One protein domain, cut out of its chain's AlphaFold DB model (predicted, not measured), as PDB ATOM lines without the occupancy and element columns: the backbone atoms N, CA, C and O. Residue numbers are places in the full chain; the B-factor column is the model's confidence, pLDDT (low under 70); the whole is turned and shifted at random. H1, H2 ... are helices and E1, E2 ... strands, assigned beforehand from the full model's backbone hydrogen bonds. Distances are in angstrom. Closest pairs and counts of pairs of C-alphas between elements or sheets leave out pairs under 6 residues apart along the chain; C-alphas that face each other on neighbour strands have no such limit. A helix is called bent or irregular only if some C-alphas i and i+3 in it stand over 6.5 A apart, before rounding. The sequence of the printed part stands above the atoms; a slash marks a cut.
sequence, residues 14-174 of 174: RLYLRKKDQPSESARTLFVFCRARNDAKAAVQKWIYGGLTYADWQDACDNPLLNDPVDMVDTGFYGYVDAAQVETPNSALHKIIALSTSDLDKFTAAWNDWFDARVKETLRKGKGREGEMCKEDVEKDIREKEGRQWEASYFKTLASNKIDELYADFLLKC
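What this domain is: This is residues 14 to 174 of the 174 residues of an uncharacterized protein of Akanthomyces lecanii RCEF 1005 (UniProt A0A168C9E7). A strongly twisted sheet of five strands has the long helix arm H6b packed along one face, and two more helical pieces, H5 and H6a, reach away beyond the sheet and make the far end of a rod. H5 runs outward, a loop turns the chain round, and the bent helix H6 comes back through H6a and then H6b to the sheet, while the short helices H1, H2, H3 and H4 only graze the sheet. The 161 printed residues hold E1 E2 E3 E4 H1 H2 E5 H3 H4 H5 H6 in that order. The sheet, E4 E3 E2 E1 E5, is antiparallel throughout, and the class is mixed, helices and strands. The whole is loose, with a radius of gyration of the C-alphas of 19.1 A and spans of 63 by 31 by 26 A.

Where its parts are: E1, residues 14 to 18, begins at C-alpha 14 (206.433, 170.421, 178.324). E2 is residues 28 to 34, E3 41 to 48, 20.9 A long, and E4 54 to 62, which bends by 87 degrees at residue 59. H1 is 64 to 67, H2 70 to 74, E5 77 to 81, H3 83 to 87 and H4 92 to 97. H5, residues 101 to 126, is 37.2 A long and ends at C-alpha 126 (160.003, 190.655, 177.503). H6, residues 135 to 168, was assigned as one helix by its hydrogen bonds but is bent: C-alphas 145 and 148 are 7.4 A apart. Its arms are H6a, 135 to 145, 15.3 A, and H6b, 148 to 168, 30.3 A, at a steep tilt of 61 degrees.

How they stand to each other: E1 to E4 form a meander, each strand the antiparallel neighbour of the one before, in three hairpins. N 16 and O 32 are 2.8 A apart between E1 and E2, N 31 and O 45 2.9 A between E2 and E3, and N 46 and O 56 2.9 A between E3 and E4. E5 is the antiparallel neighbour of E1, with N 15 and O 79 2.8 A apart. H6b is on the sheet at a height of 9.0 A, over E2 and E1, and runs along the strands, at 3 degrees to E1 on the local plane; the sheet and H6b make two layers, a helix on one face of a sheet. H1, H2, H3 and H4 only graze the sheet. H4 touches H6b, with residues 159 to 166 of H6b alone, opposite ways at a shallow tilt of 19 degrees; the closest C-alphas, of Ile 97 and Lys 162, are 6.0 A apart. H5 touches H6a, with residues 115 to 123 of H5 alone, opposite ways at a steep tilt of 62 degrees; the closest C-alphas, of Val 119 and Glu 139, are 6.2 A apart. H5 and H6a are not on the sheet. Every O i to N i+4 pair is within hydrogen-bond range in H2, H3, H4, H5, H6a and H6b; H1 is too short for such a pair.

The domain as a whole: The two C-alphas farthest apart, of Ala 84 and Glu 130, are 64.9 A apart. The printed part has no cut and no long link. Residues 20 to 27, 50 to 53 and 127 to 132 are under 70 in pLDDT.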
ATOM      1  N   ARG A  14     207.387 169.928 179.309       96.31
ATOM      2  CA  ARG A  14     206.433 170.421 178.324       96.31
ATOM      3  C   ARG A  14     205.161 170.826 179.052       96.31
ATOM      4  O   ARG A  14     204.646 170.032 179.838       96.31
ATOM      5  N   LEU A  15     204.664 172.022 178.771       96.50
ATOM      6  CA  LEU A  15     203.384 172.511 179.266       96.50
ATOM      7  C   LEU A  15     202.283 172.214 178.250       96.50
ATOM      8  O   LEU A  15     202.358 172.626 177.090       96.50
ATOM      9  N   TYR A  16     201.241 171.541 178.723       94.44
ATOM     10  CA  TYR A  16     200.008 171.306 177.990       94.44
ATOM     11  C   TYR A  16     198.810 171.880 178.749       94.44
ATOM     12  O   TYR A  16     198.706 171.707 179.963       94.44
ATOM     13  N   LEU A  17     197.866 172.497 178.038       91.88
ATOM     14  CA  LEU A  17     196.532 172.780 178.568       91.88
ATOM     15  C   LEU A  17     195.577 171.698 178.080       91.88
ATOM     16  O   LEU A  17     195.338 171.551 176.876       91.88
ATOM     17  N   ARG A  18     194.999 170.940 179.009       85.62
ATOM     18  CA  ARG A  18     194.034 169.904 178.642       85.62
ATOM     19  C   ARG A  18     192.710 170.549 178.235       85.62
ATOM     20  O   ARG A  18     192.103 171.272 179.017       85.62
ATOM     21  N   LYS A  19     192.234 170.249 177.025       71.12
ATOM     22  CA  LYS A  19     191.003 170.839 176.464       71.12
ATOM     23  C   LYS A  19     189.715 170.074 176.808       71.12
ATOM     24  O   LYS A  19     188.631 170.541 176.468       71.12
ATOM     25  N   LYS A  20     189.815 168.879 177.408       67.94
ATOM     26  CA  LYS A  20     188.661 168.004 177.653       67.94
ATOM     27  C   LYS A  20     188.037 168.321 179.003       67.94
ATOM     28  O   LYS A  20     188.574 167.930 180.037       67.94
ATOM     29  N   ASP A  21     186.867 168.943 178.964       59.09
ATOM     30  CA  ASP A  21     185.964 169.013 180.107       59.09
ATOM     31  C   ASP A  21     185.303 167.628 180.276       59.09
ATOM     32  O   ASP A  21     184.709 167.098 179.331       59.09
ATOM     33  N   GLN A  22     185.431 166.982 181.443       52.34
ATOM     34  CA  GLN A  22     184.645 165.773 181.714       52.34
ATOM     35  C   GLN A  22     183.187 166.169 182.002       52.34
ATOM     36  O   GLN A  22     182.952 167.049 182.828       52.34
ATOM     37  N   PRO A  23     182.193 165.519 181.368       43.53
ATOM     38  CA  PRO A  23     180.795 165.958 181.412       43.53
ATOM     39  C   PRO A  23     180.137 165.884 182.802       43.53
ATOM     40  O   PRO A  23     179.130 166.551 183.030       43.53
ATOM     41  N   SER A  24     180.685 165.095 183.730       49.31
ATOM     42  CA  SER A  24     180.152 164.903 185.086       49.31
ATOM     43  C   SER A  24     180.734 165.855 186.130       49.31
ATOM     44  O   SER A  24     180.301 165.827 187.281       49.31
ATOM     45  N   GLU A  25     181.717 166.678 185.775       54.47
ATOM     46  CA  GLU A  25     182.487 167.432 186.757       54.47
ATOM     47  C   GLU A  25     182.284 168.928 186.547       54.47
ATOM     48  O   GLU A  25     182.245 169.425 185.426       54.47
ATOM     49  N   SER A  26     182.113 169.628 187.662       57.09
ATOM     50  CA  SER A  26     181.906 171.061 187.839       57.09
ATOM     51  C   SER A  26     183.091 171.891 187.314       57.09
ATOM     52  O   SER A  26     183.819 172.489 188.094       57.09
ATOM     53  N   ALA A  27     183.275 171.847 185.990       59.81
ATOM     54  CA  ALA A  27     184.212 172.543 185.110       59.81
ATOM     55  C   ALA A  27     185.694 172.543 185.550       59.81
ATOM     56  O   ALA A  27     186.041 172.936 186.663       59.81
ATOM     57  N   ARG A  28     186.593 172.043 184.679       76.25
ATOM     58  CA  ARG A  28     187.987 171.751 185.050       76.25
ATOM     59  C   ARG A  28     189.011 172.268 184.053       76.25
ATOM     60  O   ARG A  28     189.076 171.777 182.935       76.25
ATOM     61  N   THR A  29     189.899 173.149 184.503       80.62
ATOM     62  CA  THR A  29     191.099 173.524 183.737       80.62
ATOM     63  C   THR A  29     192.304 172.781 184.301       80.62
ATOM     64  O   THR A  29     192.504 172.763 185.512       80.62
ATOM     65  N   LEU A  30     193.092 172.139 183.438       88.12
ATOM     66  CA  LEU A  30     194.265 171.355 183.825       88.12
ATOM     67  C   LEU A  30     195.500 171.840 183.062       88.12
ATOM     68  O   LEU A  30     195.574 171.650 181.845       88.12
ATOM     69  N   PHE A  31     196.470 172.405 183.780       94.31
ATOM     70  CA  PHE A  31     197.833 172.578 183.276       94.31
ATOM     71  C   PHE A  31     198.597 171.293 183.563       94.31
ATOM     72  O   PHE A  31     198.612 170.828 184.702       94.31
ATOM     73  N   VAL A  32     199.201 170.703 182.540       94.94
ATOM     74  CA  VAL A  32     199.902 169.422 182.630       94.94
ATOM     75  C   VAL A  32     201.354 169.621 182.242       94.94
ATOM     76  O   VAL A  32     201.650 170.138 181.166       94.94
ATOM     77  N   PHE A  33     202.249 169.167 183.109       96.31
ATOM     78  CA  PHE A  33     203.690 169.250 182.948       96.31
ATOM     79  C   PHE A  33     204.265 167.834 182.883       96.31
ATOM     80  O   PHE A  33     204.278 167.107 183.878       96.31
ATOM     81  N   CYS A  34     204.801 167.444 181.729       95.19
ATOM     82  CA  CYS A  34     205.507 166.170 181.547       95.19
ATOM     83  C   CYS A  34     206.786 166.365 180.727       95.19
ATOM     84  O   CYS A  34     206.886 167.317 179.959       95.19
ATOM     85  N   ARG A  35     207.797 165.501 180.870       93.31
ATOM     86  CA  ARG A  35     209.051 165.646 180.099       93.31
ATOM     87  C   ARG A  35     208.858 165.133 178.673       93.31
ATOM     88  O   ARG A  35     209.305 165.756 177.706       93.31
ATOM     89  N   ALA A  36     208.115 164.041 178.541       91.12
ATOM     90  CA  ALA A  36     207.584 163.535 177.290       91.12
ATOM     91  C   ALA A  36     206.069 163.326 177.391       91.12
ATOM     92  O   ALA A  36     205.533 162.966 178.438       91.12
ATOM     93  N   ARG A  37     205.368 163.505 176.264       86.75
ATOM     94  CA  ARG A  37     203.909 163.316 176.174       86.75
ATOM     95  C   ARG A  37     203.464 161.954 176.719       86.75
ATOM     96  O   ARG A  37     202.399 161.858 177.319       86.75
ATOM     97  N   ASN A  38     204.261 160.920 176.466       88.94
ATOM     98  CA  ASN A  38     203.989 159.531 176.814       88.94
ATOM     99  C   ASN A  38     204.557 159.107 178.180       88.94
ATOM    100  O   ASN A  38     204.516 157.918 178.494       88.94
ATOM    101  N   ASP A  39     205.080 160.035 178.986       93.25
ATOM    102  CA  ASP A  39     205.495 159.715 180.351       93.25
ATOM    103  C   ASP A  39     204.296 159.201 181.154       93.25
ATOM    104  O   ASP A  39     203.198 159.750 181.065       93.25
ATOM    105  N   ALA A  40     204.504 158.173 181.979       93.12
ATOM    106  CA  ALA A  40     203.454 157.628 182.843       93.12
ATOM    107  C   ALA A  40     202.974 158.637 183.900       93.12
ATOM    108  O   ALA A  40     201.842 158.550 184.375       93.12
ATOM    109  N   LYS A  41     203.841 159.586 184.270       93.94
ATOM    110  CA  LYS A  41     203.608 160.564 185.331       93.94
ATOM    111  C   LYS A  41     203.740 161.992 184.817       93.94
ATOM    112  O   LYS A  41     204.561 162.266 183.945       93.94
ATOM    113  N   ALA A  42     202.953 162.890 185.396       94.75
ATOM    114  CA  ALA A  42     202.999 164.324 185.137       94.75
ATOM    115  C   ALA A  42     202.806 165.104 186.445       94.75
ATOM    116  O   ALA A  42     202.191 164.598 187.382       94.75
ATOM    117  N   ALA A  43     203.318 166.330 186.507       95.12
ATOM    118  CA  ALA A  43     202.841 167.302 187.487       95.12
ATOM    119  C   ALA A  43     201.634 168.032 186.891       95.12
ATOM    120  O   ALA A  43     201.616 168.304 185.687       95.12
ATOM    121  N   VAL A  44     200.610 168.312 187.696       93.25
ATOM    122  CA  VAL A  44     199.385 168.950 187.201       93.25
ATOM    123  C   VAL A  44     198.889 170.041 188.134       93.25
ATOM    124  O   VAL A  44     198.892 169.875 189.348       93.25
ATOM    125  N   GLN A  45     198.385 171.124 187.549       92.62
ATOM    126  CA  GLN A  45     197.553 172.107 188.237       92.62
ATOM    127  C   GLN A  45     196.120 171.936 187.762       92.62
ATOM    128  O   GLN A  45     195.827 172.152 186.586       92.62
ATOM    129  N   LYS A  46     195.218 171.588 188.674       88.88
ATOM    130  CA  LYS A  46     193.784 171.462 188.416       88.88
ATOM    131  C   LYS A  46     193.041 172.657 188.981       88.88
ATOM    132  O   LYS A  46     193.307 173.050 190.108       88.88
ATOM    133  N   TRP A  47     192.093 173.195 188.231       87.81
ATOM    134  CA  TRP A  47     191.110 174.178 188.681       87.81
ATOM    135  C   TRP A  47     189.733 173.522 188.654       87.81
ATOM    136  O   TRP A  47     189.422 172.856 187.672       87.81
ATOM    137  N   ILE A  48     188.924 173.679 189.698       79.19
ATOM    138  CA  ILE A  48     187.523 173.224 189.759       79.19
ATOM    139  C   ILE A  48     186.682 174.407 190.218       79.19
ATOM    140  O   ILE A  48     187.112 175.057 191.162       79.19
ATOM    141  N   TYR A  49     185.540 174.704 189.586       73.81
ATOM    142  CA  TYR A  49     184.791 175.945 189.871       73.81
ATOM    143  C   TYR A  49     183.256 175.842 189.956       73.81
ATOM    144  O   TYR A  49     182.589 176.857 190.113       73.81
ATOM    145  N   GLY A  50     182.649 174.649 189.957       58.00
ATOM    146  CA  GLY A  50     181.197 174.539 190.201       58.00
ATOM    147  C   GLY A  50     180.816 174.557 191.684       58.00
ATOM    148  O   GLY A  50     180.723 173.509 192.323       58.00
ATOM    149  N   GLY A  51     180.564 175.761 192.203       57.16
ATOM    150  CA  GLY A  51     180.007 176.031 193.537       57.16
ATOM    151  C   GLY A  51     181.042 176.170 194.658       57.16
ATOM    152  O   GLY A  51     180.821 176.919 195.604       57.16
ATOM    153  N   LEU A  52     182.195 175.515 194.529       56.19
ATOM    154  CA  LEU A  52     183.392 175.762 195.333       56.19
ATOM    155  C   LEU A  52     184.571 175.840 194.372       56.19
ATOM    156  O   LEU A  52     184.947 174.830 193.774       56.19
ATOM    157  N   THR A  53     185.122 177.040 194.200       65.69
ATOM    158  CA  THR A  53     186.294 177.219 193.351       65.69
ATOM    159  C   THR A  53     187.554 176.871 194.122       65.69
ATOM    160  O   THR A  53     187.873 177.536 195.104       65.69
ATOM    161  N   TYR A  54     188.277 175.838 193.694       70.06
ATOM    162  CA  TYR A  54     189.573 175.491 194.272       70.06
ATOM    163  C   TYR A  54     190.578 175.069 193.199       70.06
ATOM    164  O   TYR A  54     190.225 174.490 192.168       70.06
ATOM    165  N   ALA A  55     191.845 175.388 193.452       77.75
ATOM    166  CA  ALA A  55     192.985 174.985 192.647       77.75
ATOM    167  C   ALA A  55     193.839 173.989 193.440       77.75
ATOM    168  O   ALA A  55     194.103 174.209 194.617       77.75
ATOM    169  N   ASP A  56     194.255 172.902 192.795       84.88
ATOM    170  CA  ASP A  56     195.039 171.832 193.410       84.88
ATOM    171  C   ASP A  56     196.247 171.472 192.538       84.88
ATOM    172  O   ASP A  56     196.090 171.151 191.354       84.88
ATOM    173  N   TRP A  57     197.441 171.573 193.123       90.38
ATOM    174  CA  TRP A  57     198.695 171.163 192.499       90.38
ATOM    175  C   TRP A  57     199.035 169.746 192.951       90.38
ATOM    176  O   TRP A  57     199.101 169.475 194.148       90.38
ATOM    177  N   GLN A  58     199.281 168.850 191.999       89.88
ATOM    178  CA  GLN A  58     199.651 167.468 192.287       89.88
ATOM    179  C   GLN A  58     200.987 167.135 191.638       89.88
ATOM    180  O   GLN A  58     201.123 167.130 190.410       89.88
ATOM    181  N   ASP A  59     201.957 166.797 192.480       83.19
ATOM    182  CA  ASP A  59     203.248 166.292 192.042       83.19
ATOM    183  C   ASP A  59     203.124 164.816 191.634       83.19
ATOM    184  O   ASP A  59     202.689 163.969 192.414       83.19
ATOM    185  N   ALA A  60     203.537 164.496 190.404       84.19
ATOM    186  CA  ALA A  60     203.667 163.127 189.894       84.19
ATOM    187  C   ALA A  60     202.381 162.263 189.935       84.19
ATOM    188  O   ALA A  60     202.413 161.086 190.316       84.19
ATOM    189  N   CYS A  61     201.253 162.803 189.465       89.69
ATOM    190  CA  CYS A  61     200.035 162.027 189.220       89.69
ATOM    191  C   CYS A  61     200.139 161.201 187.923       89.69
ATOM    192  O   CYS A  61     201.050 161.399 187.115       89.69
ATOM    193  N   ASP A  62     199.198 160.278 187.698       92.12
ATOM    194  CA  ASP A  62     199.074 159.606 186.397       92.12
ATOM    195  C   ASP A  62     198.864 160.644 185.294       92.12
ATOM    196  O   ASP A  62     198.031 161.543 185.432       92.12
ATOM    197  N   ASN A  63     199.638 160.545 184.212       91.44
ATOM    198  CA  ASN A  63     199.611 161.537 183.146       91.44
ATOM    199  C   ASN A  63     198.247 161.515 182.422       91.44
ATOM    200  O   ASN A  63     197.946 160.557 181.700       91.44
ATOM    201  N   PRO A  64     197.423 162.575 182.552       88.44
ATOM    202  CA  PRO A  64     196.078 162.578 181.992       88.44
ATOM    203  C   PRO A  64     196.066 162.608 180.456       88.44
ATOM    204  O   PRO A  64     195.057 162.225 179.864       88.44
ATOM    205  N   LEU A  65     197.170 163.013 179.812       89.25
ATOM    206  CA  LEU A  65     197.291 163.095 178.352       89.25
ATOM    207  C   LEU A  65     197.334 161.716 177.683       89.25
ATOM    208  O   LEU A  65     197.059 161.613 176.491       89.25
ATOM    209  N   LEU A  66     197.661 160.653 178.430       89.50
ATOM    210  CA  LEU A  66     197.691 159.281 177.906       89.50
ATOM    211  C   LEU A  66     196.303 158.777 177.495       89.50
ATOM    212  O   LEU A  66     196.196 157.885 176.659       89.50
ATOM    213  N   ASN A  67     195.251 159.364 178.069       85.88
ATOM    214  CA  ASN A  67     193.860 159.019 177.785       85.88
ATOM    215  C   ASN A  67     193.232 159.904 176.696       85.88
ATOM    216  O   ASN A  67     192.072 159.693 176.333       85.88
ATOM    217  N   ASP A  68     193.962 160.911 176.211       84.12
ATOM    218  CA  ASP A  68     193.451 161.891 175.259       84.12
ATOM    219  C   ASP A  68     193.941 161.586 173.824       84.12
ATOM    220  O   ASP A  68     195.081 161.138 173.632       84.12
ATOM    221  N   PRO A  69     193.105 161.832 172.793       84.88
ATOM    222  CA  PRO A  69     193.507 161.718 171.390       84.88
ATOM    223  C   PRO A  69     194.749 162.561 171.062       84.88
ATOM    224  O   PRO A  69     194.939 163.647 171.608       84.88
ATOM    225  N   VAL A  70     195.608 162.062 170.166       84.06
ATOM    226  CA  VAL A  70     196.905 162.688 169.829       84.06
ATOM    227  C   VAL A  70     196.742 164.130 169.346       84.06
ATOM    228  O   VAL A  70     197.396 165.032 169.857       84.06
ATOM    229  N   ASP A  71     195.822 164.339 168.414       82.88
ATOM    230  CA  ASP A  71     195.459 165.626 167.820       82.88
ATOM    231  C   ASP A  71     195.002 166.651 168.869       82.88
ATOM    232  O   ASP A  71     195.341 167.838 168.815       82.88
ATOM    233  N   MET A  72     194.281 166.189 169.887       79.75
ATOM    234  CA  MET A  72     193.833 167.033 170.986       79.75
ATOM    235  C   MET A  72     194.993 167.478 171.883       79.75
ATOM    236  O   MET A  72     195.021 168.628 172.325       79.75
ATOM    237  N   VAL A  73     195.946 166.578 172.136       79.69
ATOM    238  CA  VAL A  73     197.133 166.869 172.949       79.69
ATOM    239  C   VAL A  73     198.060 167.840 172.225       79.69
ATOM    240  O   VAL A  73     198.513 168.808 172.832       79.69
ATOM    241  N   ASP A  74     198.300 167.627 170.933       81.69
ATOM    242  CA  ASP A  74     199.227 168.454 170.156       81.69
ATOM    243  C   ASP A  74     198.726 169.895 170.031       81.69
ATOM    244  O   ASP A  74     199.488 170.838 170.231       81.69
ATOM    245  N   THR A  75     197.421 170.095 169.819       82.88
ATOM    246  CA  THR A  75     196.840 171.450 169.818       82.88
ATOM    247  C   THR A  75     196.769 172.088 171.210       82.88
ATOM    248  O   THR A  75     196.389 173.255 171.327       82.88
ATOM    249  N   GLY A  76     197.043 171.324 172.269       86.06
ATOM    250  CA  GLY A  76     197.112 171.787 173.650       86.06
ATOM    251  C   GLY A  76     198.538 172.024 174.144       86.06
ATOM    252  O   GLY A  76     198.685 172.370 175.310       86.06
ATOM    253  N   PHE A  77     199.567 171.827 173.315       93.38
ATOM    254  CA  PHE A  77     200.958 172.108 173.667       93.38
ATOM    255  C   PHE A  77     201.252 173.610 173.602       93.38
ATOM    256  O   PHE A  77     200.958 174.247 172.593       93.38
ATOM    257  N   TYR A  78     201.871 174.155 174.652       94.06
ATOM    258  CA  TYR A  78     202.204 175.581 174.724       94.06
ATOM    259  C   TYR A  78     203.695 175.880 174.777       94.06
ATOM    260  O   TYR A  78     204.065 176.995 174.449       94.06
ATOM    261  N   GLY A  79     204.555 174.940 175.168       94.94
ATOM    262  CA  GLY A  79     205.998 175.184 175.196       94.94
ATOM    263  C   GLY A  79     206.722 174.429 176.300       94.94
ATOM    264  O   GLY A  79     206.189 173.494 176.901       94.94
ATOM    265  N   TYR A  80     207.952 174.849 176.559       96.81
ATOM    266  CA  TYR A  80     208.868 174.253 177.518       96.81
ATOM    267  C   TYR A  80     209.066 175.139 178.744       96.81
ATOM    268  O   TYR A  80     209.211 176.355 178.632       96.81
ATOM    269  N   VAL A  81     209.132 174.504 179.910       96.25
ATOM    270  CA  VAL A  81     209.320 175.125 181.219       96.25
ATOM    271  C   VAL A  81     210.528 174.492 181.901       96.25
ATOM    272  O   VAL A  81     210.695 173.268 181.900       96.25
ATOM    273  N   ASP A  82     211.389 175.319 182.489       95.25
ATOM    274  CA  ASP A  82     212.579 174.840 183.190       95.25
ATOM    275  C   ASP A  82     212.173 173.963 184.392       95.25
ATOM    276  O   ASP A  82     211.287 174.319 185.168       95.25
ATOM    277  N   ALA A  83     212.841 172.820 184.581       94.00
ATOM    278  CA  ALA A  83     212.468 171.837 185.607       94.00
ATOM    279  C   ALA A  83     212.395 172.424 187.023       94.00
ATOM    280  O   ALA A  83     211.479 172.103 187.770       94.00
ATOM    281  N   ALA A  84     213.299 173.348 187.363       93.19
ATOM    282  CA  ALA A  84     213.293 174.022 188.658       93.19
ATOM    283  C   ALA A  84     211.986 174.791 188.926       93.19
ATOM    284  O   ALA A  84     211.575 174.886 190.077       93.19
ATOM    285  N   GLN A  85     211.319 175.312 187.890       94.94
ATOM    286  CA  GLN A  85     210.034 175.997 188.043       94.94
ATOM    287  C   GLN A  85     208.894 175.014 188.332       94.94
ATOM    288  O   GLN A  85     207.989 175.347 189.087       94.94
ATOM    289  N   VAL A  86     208.932 173.807 187.768       94.06
ATOM    290  CA  VAL A  86     207.897 172.786 188.003       94.06
ATOM    291  C   VAL A  86     208.113 172.081 189.340       94.06
ATOM    292  O   VAL A  86     207.158 171.883 190.081       94.06
ATOM    293  N   GLU A  87     209.359 171.726 189.654       92.62
ATOM    294  CA  GLU A  87     209.725 170.875 190.794       92.62
ATOM    295  C   GLU A  87     209.864 171.654 192.119       92.62
ATOM    296  O   GLU A  87     209.822 171.046 193.186       92.62
ATOM    297  N   THR A  88     210.039 172.983 192.082       91.81
ATOM    298  CA  THR A  88     210.180 173.802 193.301       91.81
ATOM    299  C   THR A  88     208.824 174.347 193.748       91.81
ATOM    300  O   THR A  88     208.236 175.151 193.019       91.81
ATOM    301  N   PRO A  89     208.352 174.020 194.965       89.00
ATOM    302  CA  PRO A  89     207.147 174.625 195.518       89.00
ATOM    303  C   PRO A  89     207.263 176.151 195.592       89.00
ATOM    304  O   PRO A  89     208.311 176.685 195.959       89.00
ATOM    305  N   ASN A  90     206.171 176.864 195.302       88.31
ATOM    306  CA  ASN A  90     206.111 178.335 195.313       88.31
ATOM    307  C   ASN A  90     207.045 179.033 194.305       88.31
ATOM    308  O   ASN A  90     207.378 180.213 194.485       88.31
ATOM    309  N   SER A  91     207.462 178.334 193.248       94.81
ATOM    310  CA  SER A  91     208.132 178.950 192.103       94.81
ATOM    311  C   SER A  91     207.265 180.044 191.456       94.81
ATOM    312  O   SER A  91     206.070 180.173 191.741       94.81
ATOM    313  N   ALA A  92     207.860 180.848 190.570       95.56
ATOM    314  CA  ALA A  92     207.104 181.861 189.832       95.56
ATOM    315  C   ALA A  92     206.004 181.209 188.977       95.56
ATOM    316  O   ALA A  92     204.861 181.655 189.009       95.56
ATOM    317  N   LEU A  93     206.321 180.076 188.336       96.06
ATOM    318  CA  LEU A  93     205.345 179.253 187.621       96.06
ATOM    319  C   LEU A  93     204.148 178.890 188.507       96.06
ATOM    320  O   LEU A  93     203.014 179.159 188.119       96.06
ATOM    321  N   HIS A  94     204.397 178.297 189.682       93.44
ATOM    322  CA  HIS A  94     203.342 177.847 190.605       93.44
ATOM    323  C   HIS A  94     202.427 179.000 191.015       93.44
ATOM    324  O   HIS A  94     201.211 178.842 191.057       93.44
ATOM    325  N   LYS A  95     203.006 180.175 191.285       93.00
ATOM    326  CA  LYS A  95     202.250 181.373 191.667       93.00
ATOM    327  C   LYS A  95     201.341 181.873 190.545       93.00
ATOM    328  O   LYS A  95     200.214 182.264 190.828       93.00
ATOM    329  N   ILE A  96     201.815 181.852 189.301       94.94
ATOM    330  CA  ILE A  96     201.062 182.350 188.144       94.94
ATOM    331  C   ILE A  96     199.872 181.435 187.843       94.94
ATOM    332  O   ILE A  96     198.735 181.900 187.771       94.94
ATOM    333  N   ILE A  97     200.106 180.127 187.714       93.12
ATOM    334  CA  ILE A  97     199.072 179.160 187.298       93.12
ATOM    335  C   ILE A  97     198.113 178.745 188.420       93.12
ATOM    336  O   ILE A  97     197.141 178.033 188.166       93.12
ATOM    337  N   ALA A  98     198.362 179.153 189.662       90.69
ATOM    338  CA  ALA A  98     197.396 178.987 190.738       90.69
ATOM    339  C   ALA A  98     196.165 179.886 190.513       90.69
ATOM    340  O   ALA A  98     196.276 180.996 189.988       90.69
ATOM    341  N   LEU A  99     194.986 179.433 190.964       88.56
ATOM    342  CA  LEU A  99     193.852 180.343 191.153       88.56
ATOM    343  C   LEU A  99     194.069 181.119 192.446       88.56
ATOM    344  O   LEU A  99     193.918 180.572 193.541       88.56
ATOM    345  N   SER A 100     194.432 182.390 192.314       88.12
ATOM    346  CA  SER A 100     194.571 183.287 193.458       88.12
ATOM    347  C   SER A 100     193.209 183.780 193.949       88.12
ATOM    348  O   SER A 100     192.223 183.763 193.212       88.12
ATOM    349  N   THR A 101     193.147 184.303 195.176       86.75
ATOM    350  CA  THR A 101     191.942 184.986 195.680       86.75
ATOM    351  C   THR A 101     191.537 186.155 194.782       86.75
ATOM    352  O   THR A 101     190.362 186.311 194.480       86.75
ATOM    353  N   SER A 102     192.511 186.908 194.261       90.50
ATOM    354  CA  SER A 102     192.252 188.004 193.321       90.50
ATOM    355  C   SER A 102     191.596 187.526 192.022       90.50
ATOM    356  O   SER A 102     190.755 188.235 191.470       90.50
ATOM    357  N   ASP A 103     191.943 186.333 191.529       90.88
ATOM    358  CA  ASP A 103     191.300 185.755 190.343       90.88
ATOM    359  C   ASP A 103     189.822 185.431 190.615       90.88
ATOM    360  O   ASP A 103     188.976 185.636 189.740       90.88
ATOM    361  N   LEU A 104     189.506 184.985 191.836       87.50
ATOM    362  CA  LEU A 104     188.135 184.712 192.275       87.50
ATOM    363  C   LEU A 104     187.327 185.997 192.470       87.50
ATOM    364  O   LEU A 104     186.187 186.063 192.019       87.50
ATOM    365  N   ASP A 105     187.926 187.034 193.054       90.00
ATOM    366  CA  ASP A 105     187.271 188.337 193.214       90.00
ATOM    367  C   ASP A 105     186.917 188.945 191.848       90.00
ATOM    368  O   ASP A 105     185.798 189.415 191.630       90.00
ATOM    369  N   LYS A 106     187.853 188.873 190.887       92.75
ATOM    370  CA  LYS A 106     187.623 189.303 189.498       92.75
ATOM    371  C   LYS A 106     186.537 188.475 188.818       92.75
ATOM    372  O   LYS A 106     185.713 189.042 188.107       92.75
ATOM    373  N   PHE A 107     186.517 187.162 189.052       91.50
ATOM    374  CA  PHE A 107     185.461 186.287 188.548       91.50
ATOM    375  C   PHE A 107     184.092 186.704 189.089       91.50
ATOM    376  O   PHE A 107     183.169 186.895 188.304       91.50
ATOM    377  N   THR A 108     183.957 186.895 190.404       90.12
ATOM    378  CA  THR A 108     182.688 187.288 191.025       90.12
ATOM    379  C   THR A 108     182.209 188.644 190.516       90.12
ATOM    380  O   THR A 108     181.031 188.787 190.192       90.12
ATOM    381  N   ALA A 109     183.109 189.622 190.389       94.19
ATOM    382  CA  ALA A 109     182.776 190.922 189.812       94.19
ATOM    383  C   ALA A 109     182.300 190.790 188.354       94.19
ATOM    384  O   ALA A 109     181.207 191.243 188.020       94.19
ATOM    385  N   ALA A 110     183.068 190.092 187.510       95.06
ATOM    386  CA  ALA A 110     182.731 189.887 186.103       95.06
ATOM    387  C   ALA A 110     181.418 189.108 185.917       95.06
ATOM    388  O   ALA A 110     180.639 189.423 185.016       95.06
ATOM    389  N   TRP A 111     181.162 188.113 186.770       93.12
ATOM    390  CA  TRP A 111     179.920 187.347 186.775       93.12
ATOM    391  C   TRP A 111     178.732 188.246 187.097       93.12
ATOM    392  O   TRP A 111     177.761 188.242 186.348       93.12
ATOM    393  N   ASN A 112     178.814 189.034 188.172       94.62
ATOM    394  CA  ASN A 112     177.726 189.920 188.584       94.62
ATOM    395  C   ASN A 112     177.412 190.958 187.499       94.62
ATOM    396  O   ASN A 112     176.248 191.123 187.139       94.62
ATOM    397  N   ASP A 113     178.439 191.585 186.919       96.62
ATOM    398  CA  ASP A 113     178.271 192.577 185.853       96.62
ATOM    399  C   ASP A 113     177.604 191.970 184.610       96.62
ATOM    400  O   ASP A 113     176.643 192.528 184.068       96.62
ATOM    401  N   TRP A 114     178.089 190.807 184.164       96.56
ATOM    402  CA  TRP A 114     177.513 190.102 183.022       96.56
ATOM    403  C   TRP A 114     176.079 189.640 183.304       96.56
ATOM    404  O   TRP A 114     175.184 189.865 182.484       96.56
ATOM    405  N   PHE A 115     175.848 189.025 184.464       95.00
ATOM    406  CA  PHE A 115     174.564 188.450 184.846       95.00
ATOM    407  C   PHE A 115     173.492 189.534 184.971       95.00
ATOM    408  O   PHE A 115     172.424 189.421 184.364       95.00
ATOM    409  N   ASP A 116     173.796 190.640 185.654       94.69
ATOM    410  CA  ASP A 116     172.882 191.774 185.795       94.69
ATOM    411  C   ASP A 116     172.552 192.414 184.444       94.69
ATOM    412  O   ASP A 116     171.393 192.760 184.177       94.69
ATOM    413  N   ALA A 117     173.548 192.574 183.567       94.62
ATOM    414  CA  ALA A 117     173.329 193.082 182.217       94.62
ATOM    415  C   ALA A 117     172.406 192.150 181.417       94.62
ATOM    416  O   ALA A 117     171.482 192.618 180.743       94.62
ATOM    417  N   ARG A 118     172.604 190.832 181.540       93.38
ATOM    418  CA  ARG A 118     171.829 189.817 180.822       93.38
ATOM    419  C   ARG A 118     170.382 189.721 181.306       93.38
ATOM    420  O   ARG A 118     169.463 189.653 180.485       93.38
ATOM    421  N   VAL A 119     170.161 189.800 182.618       92.62
ATOM    422  CA  VAL A 119     168.824 189.869 183.230       92.62
ATOM    423  C   VAL A 119     168.087 191.121 182.753       92.62
ATOM    424  O   VAL A 119     166.959 191.025 182.261       92.62
ATOM    425  N   LYS A 120     168.733 192.296 182.813       91.94
ATOM    426  CA  LYS A 120     168.153 193.564 182.332       91.94
ATOM    427  C   LYS A 120     167.793 193.503 180.849       91.94
ATOM    428  O   LYS A 120     166.714 193.954 180.461       91.94
ATOM    429  N   GLU A 121     168.670 192.943 180.018       91.44
ATOM    430  CA  GLU A 121     168.422 192.784 178.585       91.44
ATOM    431  C   GLU A 121     167.206 191.882 178.317       91.44
ATOM    432  O   GLU A 121     166.359 192.215 177.484       91.44
ATOM    433  N   THR A 122     167.100 190.769 179.043       89.31
ATOM    434  CA  THR A 122     166.029 189.778 178.877       89.31
ATOM    435  C   THR A 122     164.680 190.343 179.313       89.31
ATOM    436  O   THR A 122     163.720 190.300 178.543       89.31
ATOM    437  N   LEU A 123     164.626 190.996 180.480       88.25
ATOM    438  CA  LEU A 123     163.433 191.705 180.950       88.25
ATOM    439  C   LEU A 123     163.007 192.806 179.969       88.25
ATOM    440  O   LEU A 123     161.824 192.934 179.653       88.25
ATOM    441  N   ARG A 124     163.957 193.574 179.412       86.62
ATOM    442  CA  ARG A 124     163.657 194.609 178.407       86.62
ATOM    443  C   ARG A 124     163.042 194.026 177.132       86.62
ATOM    444  O   ARG A 124     162.152 194.652 176.570       86.62
ATOM    445  N   LYS A 125     163.499 192.856 176.670       84.38
ATOM    446  CA  LYS A 125     162.931 192.158 175.498       84.38
ATOM    447  C   LYS A 125     161.562 191.526 175.783       84.38
ATOM    448  O   LYS A 125     160.787 191.338 174.847       84.38
ATOM    449  N   GLY A 126     161.288 191.188 177.043       74.50
ATOM    450  CA  GLY A 126     160.003 190.655 177.503       74.50
ATOM    451  C   GLY A 126     158.923 191.719 177.733       74.50
ATOM    452  O   GLY A 126     157.739 191.404 177.636       74.50
ATOM    453  N   LYS A 127     159.300 192.984 177.986       63.59
ATOM    454  CA  LYS A 127     158.343 194.091 178.168       63.59
ATOM    455  C   LYS A 127     157.425 194.249 176.949       63.59
ATOM    456  O   LYS A 127     157.900 194.452 175.833       63.59
ATOM    457  N   GLY A 128     156.111 194.209 177.186       56.72
ATOM    458  CA  GLY A 128     155.071 194.380 176.163       56.72
ATOM    459  C   GLY A 128     154.502 193.082 175.572       56.72
ATOM    460  O   GLY A 128     153.730 193.155 174.620       56.72
ATOM    461  N   ARG A 129     154.863 191.908 176.109       62.72
ATOM    462  CA  ARG A 129     154.237 190.611 175.786       62.72
ATOM    463  C   ARG A 129     153.205 190.238 176.862       62.72
ATOM    464  O   ARG A 129     153.379 190.620 178.015       62.72
ATOM    465  N   GLU A 130     152.133 189.527 176.495       45.44
ATOM    466  CA  GLU A 130     151.182 188.963 177.470       45.44
ATOM    467  C   GLU A 130     151.933 188.020 178.425       45.44
ATOM    468  O   GLU A 130     152.531 187.039 177.986       45.44
ATOM    469  N   GLY A 131     151.936 188.352 179.720       56.44
ATOM    470  CA  GLY A 131     152.752 187.694 180.745       56.44
ATOM    471  C   GLY A 131     154.065 188.438 180.998       56.44
ATOM    472  O   GLY A 131     155.089 188.158 180.376       56.44
ATOM    473  N   GLU A 132     154.046 189.396 181.927       64.81
ATOM    474  CA  GLU A 132     155.268 190.039 182.414       64.81
ATOM    475  C   GLU A 132     156.139 188.984 183.116       64.81
ATOM    476  O   GLU A 132     155.685 188.297 184.030       64.81
ATOM    477  N   MET A 133     157.378 188.800 182.652       71.69
ATOM    478  CA  MET A 133     158.286 187.813 183.239       71.69
ATOM    479  C   MET A 133     158.767 188.288 184.615       71.69
ATOM    480  O   MET A 133     159.274 189.406 184.739       71.69
ATOM    481  N   CYS A 134     158.670 187.429 185.633       84.69
ATOM    482  CA  CYS A 134     159.254 187.704 186.942       84.69
ATOM    483  C   CYS A 134     160.791 187.723 186.850       84.69
ATOM    484  O   CYS A 134     161.401 186.901 186.163       84.69
ATOM    485  N   LYS A 135     161.429 188.654 187.570       87.25
ATOM    486  CA  LYS A 135     162.895 188.774 187.647       87.25
ATOM    487  C   LYS A 135     163.546 187.476 188.129       87.25
ATOM    488  O   LYS A 135     164.563 187.080 187.575       87.25
ATOM    489  N   GLU A 136     162.940 186.811 189.108       89.56
ATOM    490  CA  GLU A 136     163.453 185.565 189.690       89.56
ATOM    491  C   GLU A 136     163.484 184.420 188.668       89.56
ATOM    492  O   GLU A 136     164.483 183.707 188.573       89.56
ATOM    493  N   ASP A 137     162.440 184.290 187.844       89.88
ATOM    494  CA  ASP A 137     162.383 183.271 186.791       89.88
ATOM    495  C   ASP A 137     163.427 183.532 185.704       89.88
ATOM    496  O   ASP A 137     164.107 182.611 185.260       89.88
ATOM    497  N   VAL A 138     163.611 184.798 185.310       90.50
ATOM    498  CA  VAL A 138     164.652 185.197 184.348       90.50
ATOM    499  C   VAL A 138     166.048 184.909 184.894       90.50
ATOM    500  O   VAL A 138     166.897 184.384 184.174       90.50
ATOM    501  N   GLU A 139     166.300 185.241 186.159       92.88
ATOM    502  CA  GLU A 139     167.572 184.955 186.821       92.88
ATOM    503  C   GLU A 139     167.860 183.451 186.852       92.88
ATOM    504  O   GLU A 139     168.967 183.030 186.505       92.88
ATOM    505  N   LYS A 140     166.865 182.637 187.219       91.62
ATOM    506  CA  LYS A 140     166.984 181.177 187.224       91.62
ATOM    507  C   LYS A 140     167.284 180.639 185.824       91.62
ATOM    508  O   LYS A 140     168.249 179.893 185.656       91.62
ATOM    509  N   ASP A 141     166.521 181.073 184.825       91.75
ATOM    510  CA  ASP A 141     166.690 180.644 183.438       91.75
ATOM    511  C   ASP A 141     168.087 180.969 182.897       91.75
ATOM    512  O   ASP A 141     168.716 180.121 182.263       91.75
ATOM    513  N   ILE A 142     168.602 182.176 183.160       92.38
ATOM    514  CA  ILE A 142     169.946 182.578 182.717       92.38
ATOM    515  C   ILE A 142     171.016 181.730 183.414       92.38
ATOM    516  O   ILE A 142     171.945 181.262 182.752       92.38
ATOM    517  N   ARG A 143     170.890 181.479 184.727       90.12
ATOM    518  CA  ARG A 143     171.846 180.621 185.456       90.12
ATOM    519  C   ARG A 143     171.883 179.206 184.888       90.12
ATOM    520  O   ARG A 143     172.969 178.677 184.667       90.12
ATOM    521  N   GLU A 144     170.722 178.612 184.633       88.06
ATOM    522  CA  GLU A 144     170.615 177.231 184.152       88.06
ATOM    523  C   GLU A 144     171.064 177.077 182.693       88.06
ATOM    524  O   GLU A 144     171.722 176.090 182.353       88.06
ATOM    525  N   LYS A 145     170.735 178.046 181.829       88.19
ATOM    526  CA  LYS A 145     170.970 177.940 180.379       88.19
ATOM    527  C   LYS A 145     172.317 178.498 179.937       88.19
ATOM    528  O   LYS A 145     172.947 177.925 179.056       88.19
ATOM    529  N   GLU A 146     172.747 179.614 180.519       90.00
ATOM    530  CA  GLU A 146     173.926 180.360 180.058       90.00
ATOM    531  C   GLU A 146     175.083 180.312 181.068       90.00
ATOM    532  O   GLU A 146     176.246 180.388 180.669       90.00
ATOM    533  N   GLY A 147     174.788 180.125 182.361       87.06
ATOM    534  CA  GLY A 147     175.770 180.248 183.440       87.06
ATOM    535  C   GLY A 147     176.997 179.354 183.277       87.06
ATOM    536  O   GLY A 147     178.120 179.847 183.194       87.06
ATOM    537  N   ARG A 148     176.789 178.040 183.118       82.88
ATOM    538  CA  ARG A 148     177.892 177.076 182.947       82.88
ATOM    539  C   ARG A 148     178.768 177.397 181.729       82.88
ATOM    540  O   ARG A 148     179.985 177.227 181.779       82.88
ATOM    541  N   GLN A 149     178.162 177.824 180.620       84.94
ATOM    542  CA  GLN A 149     178.906 178.147 179.400       84.94
ATOM    543  C   GLN A 149     179.740 179.419 179.578       84.94
ATOM    544  O   GLN A 149     180.885 179.474 179.114       84.94
ATOM    545  N   TRP A 150     179.182 180.425 180.251       89.56
ATOM    546  CA  TRP A 150     179.899 181.651 180.567       89.56
ATOM    547  C   TRP A 150     181.094 181.370 181.480       89.56
ATOM    548  O   TRP A 150     182.212 181.753 181.140       89.56
ATOM    549  N   GLU A 151     180.892 180.620 182.570       87.06
ATOM    550  CA  GLU A 151     181.960 180.253 183.511       87.06
ATOM    551  C   GLU A 151     183.098 179.519 182.795       87.06
ATOM    552  O   GLU A 151     184.264 179.905 182.902       87.06
ATOM    553  N   ALA A 152     182.763 178.508 181.988       83.19
ATOM    554  CA  ALA A 152     183.752 177.768 181.210       83.19
ATOM    555  C   ALA A 152     184.545 178.678 180.255       83.19
ATOM    556  O   ALA A 152     185.751 178.500 180.081       83.19
ATOM    557  N   SER A 153     183.889 179.667 179.646       87.19
ATOM    558  CA  SER A 153     184.538 180.626 178.741       87.19
ATOM    559  C   SER A 153     185.456 181.594 179.495       87.19
ATOM    560  O   SER A 153     186.574 181.860 179.043       87.19
ATOM    561  N   TYR A 154     185.026 182.069 180.667       90.56
ATOM    562  CA  TYR A 154     185.830 182.928 181.534       90.56
ATOM    563  C   TYR A 154     187.117 182.224 181.968       90.56
ATOM    564  O   TYR A 154     188.210 182.739 181.739       90.56
ATOM    565  N   PHE A 155     187.022 181.010 182.521       88.81
ATOM    566  CA  PHE A 155     188.203 180.289 183.007       88.81
ATOM    567  C   PHE A 155     189.124 179.802 181.882       88.81
ATOM    568  O   PHE A 155     190.335 179.729 182.087       88.81
ATOM    569  N   LYS A 156     188.601 179.531 180.675       88.56
ATOM    570  CA  LYS A 156     189.434 179.295 179.479       88.56
ATOM    571  C   LYS A 156     190.235 180.538 179.091       88.56
ATOM    572  O   LYS A 156     191.424 180.433 178.783       88.56
ATOM    573  N   THR A 157     189.608 181.709 179.159       91.50
ATOM    574  CA  THR A 157     190.283 182.991 178.911       91.50
ATOM    575  C   THR A 157     191.326 183.269 179.988       91.50
ATOM    576  O   THR A 157     192.469 183.570 179.665       91.50
ATOM    577  N   LEU A 158     190.984 183.074 181.266       92.88
ATOM    578  CA  LEU A 158     191.921 183.233 182.377       92.88
ATOM    579  C   LEU A 158     193.140 182.318 182.224       92.88
ATOM    580  O   LEU A 158     194.262 182.779 182.381       92.88
ATOM    581  N   ALA A 159     192.938 181.046 181.876       92.50
ATOM    582  CA  ALA A 159     194.039 180.115 181.648       92.50
ATOM    583  C   ALA A 159     194.962 180.570 180.510       92.50
ATOM    584  O   ALA A 159     196.178 180.463 180.634       92.50
ATOM    585  N   SER A 160     194.384 181.119 179.437       93.44
ATOM    586  CA  SER A 160     195.147 181.695 178.325       93.44
ATOM    587  C   SER A 160     195.959 182.907 178.791       93.44
ATOM    588  O   SER A 160     197.161 182.952 178.564       93.44
ATOM    589  N   ASN A 161     195.354 183.809 179.570       95.25
ATOM    590  CA  ASN A 161     196.055 184.962 180.141       95.25
ATOM    591  C   ASN A 161     197.216 184.546 181.063       95.25
ATOM    592  O   ASN A 161     198.266 185.177 181.043       95.25
ATOM    593  N   LYS A 162     197.058 183.475 181.858       95.69
ATOM    594  CA  LYS A 162     198.159 182.938 182.676       95.69
ATOM    595  C   LYS A 162     199.296 182.403 181.804       95.69
ATOM    596  O   LYS A 162     200.454 182.557 182.165       95.69
ATOM    597  N   ILE A 163     198.992 181.781 180.665       95.62
ATOM    598  CA  ILE A 163     200.017 181.328 179.711       95.62
ATOM    599  C   ILE A 163     200.755 182.527 179.105       95.62
ATOM    600  O   ILE A 163     201.982 182.495 179.016       95.62
ATOM    601  N   ASP A 164     200.036 183.591 178.751       95.94
ATOM    602  CA  ASP A 164     200.642 184.831 178.256       95.94
ATOM    603  C   ASP A 164     201.551 185.482 179.315       95.94
ATOM    604  O   ASP A 164     202.642 185.951 178.993       95.94
ATOM    605  N   GLU A 165     201.156 185.441 180.590       96.75
ATOM    606  CA  GLU A 165     201.982 185.883 181.722       96.75
ATOM    607  C   GLU A 165     203.263 185.039 181.855       96.75
ATOM    608  O   GLU A 165     204.353 185.590 182.007       96.75
ATOM    609  N   LEU A 166     203.182 183.711 181.686       96.94
ATOM    610  CA  LEU A 166     204.371 182.846 181.670       96.94
ATOM    611  C   LEU A 166     205.333 183.174 180.519       96.94
ATOM    612  O   LEU A 166     206.549 183.051 180.689       96.94
ATOM    613  N   TYR A 167     204.811 183.568 179.354       96.19
ATOM    614  CA  TYR A 167     205.634 184.046 178.242       96.19
ATOM    615  C   TYR A 167     206.304 185.384 178.562       96.19
ATOM    616  O   TYR A 167     207.503 185.532 178.325       96.19
ATOM    617  N   ALA A 168     205.551 186.336 179.118       96.31
ATOM    618  CA  ALA A 168     206.062 187.653 179.493       96.31
ATOM    619  C   ALA A 168     207.185 187.568 180.542       96.31
ATOM    620  O   ALA A 168     208.172 188.297 180.445       96.31
ATOM    621  N   ASP A 169     207.077 186.622 181.477       96.19
ATOM    622  CA  ASP A 169     208.066 186.383 182.532       96.19
ATOM    623  C   ASP A 169     209.222 185.458 182.100       96.19
ATOM    624  O   ASP A 169     210.071 185.088 182.916       96.19
ATOM    625  N   PHE A 170     209.292 185.080 180.817       95.19
ATOM    626  CA  PHE A 170     210.310 184.177 180.254       95.19
ATOM    627  C   PHE A 170     210.362 182.787 180.920       95.19
ATOM    628  O   PHE A 170     211.386 182.093 180.870       95.19
ATOM    629  N   LEU A 171     209.254 182.358 181.529       94.75
ATOM    630  CA  LEU A 171     209.102 181.047 182.170       94.75
ATOM    631  C   LEU A 171     208.684 179.957 181.177       94.75
ATOM    632  O   LEU A 171     208.893 178.773 181.450       94.75
ATOM    633  N   LEU A 172     208.124 180.356 180.033       94.62
ATOM    634  CA  LEU A 172     207.714 179.484 178.939       94.62
ATOM    635  C   LEU A 172     208.506 179.810 177.662       94.62
ATOM    636  O   LEU A 172     208.636 180.971 177.277       94.62
ATOM    637  N   LYS A 173     209.052 178.780 177.011       91.38
ATOM    638  CA  LYS A 173     209.873 178.888 175.791       91.38
ATOM    639  C   LYS A 173     209.261 178.037 174.675       91.38
ATOM    640  O   LYS A 173     208.838 176.915 174.951       91.38
ATOM    641  N   CYS A 174     209.218 178.549 173.446       77.25
ATOM    642  CA  CYS A 174     208.753 177.790 172.277       77.25
ATOM    643  C   CYS A 174     209.778 176.739 171.829       77.25
ATOM    644  O   CYS A 174     210.989 177.055 171.837       77.25
TER     645      CYS A 174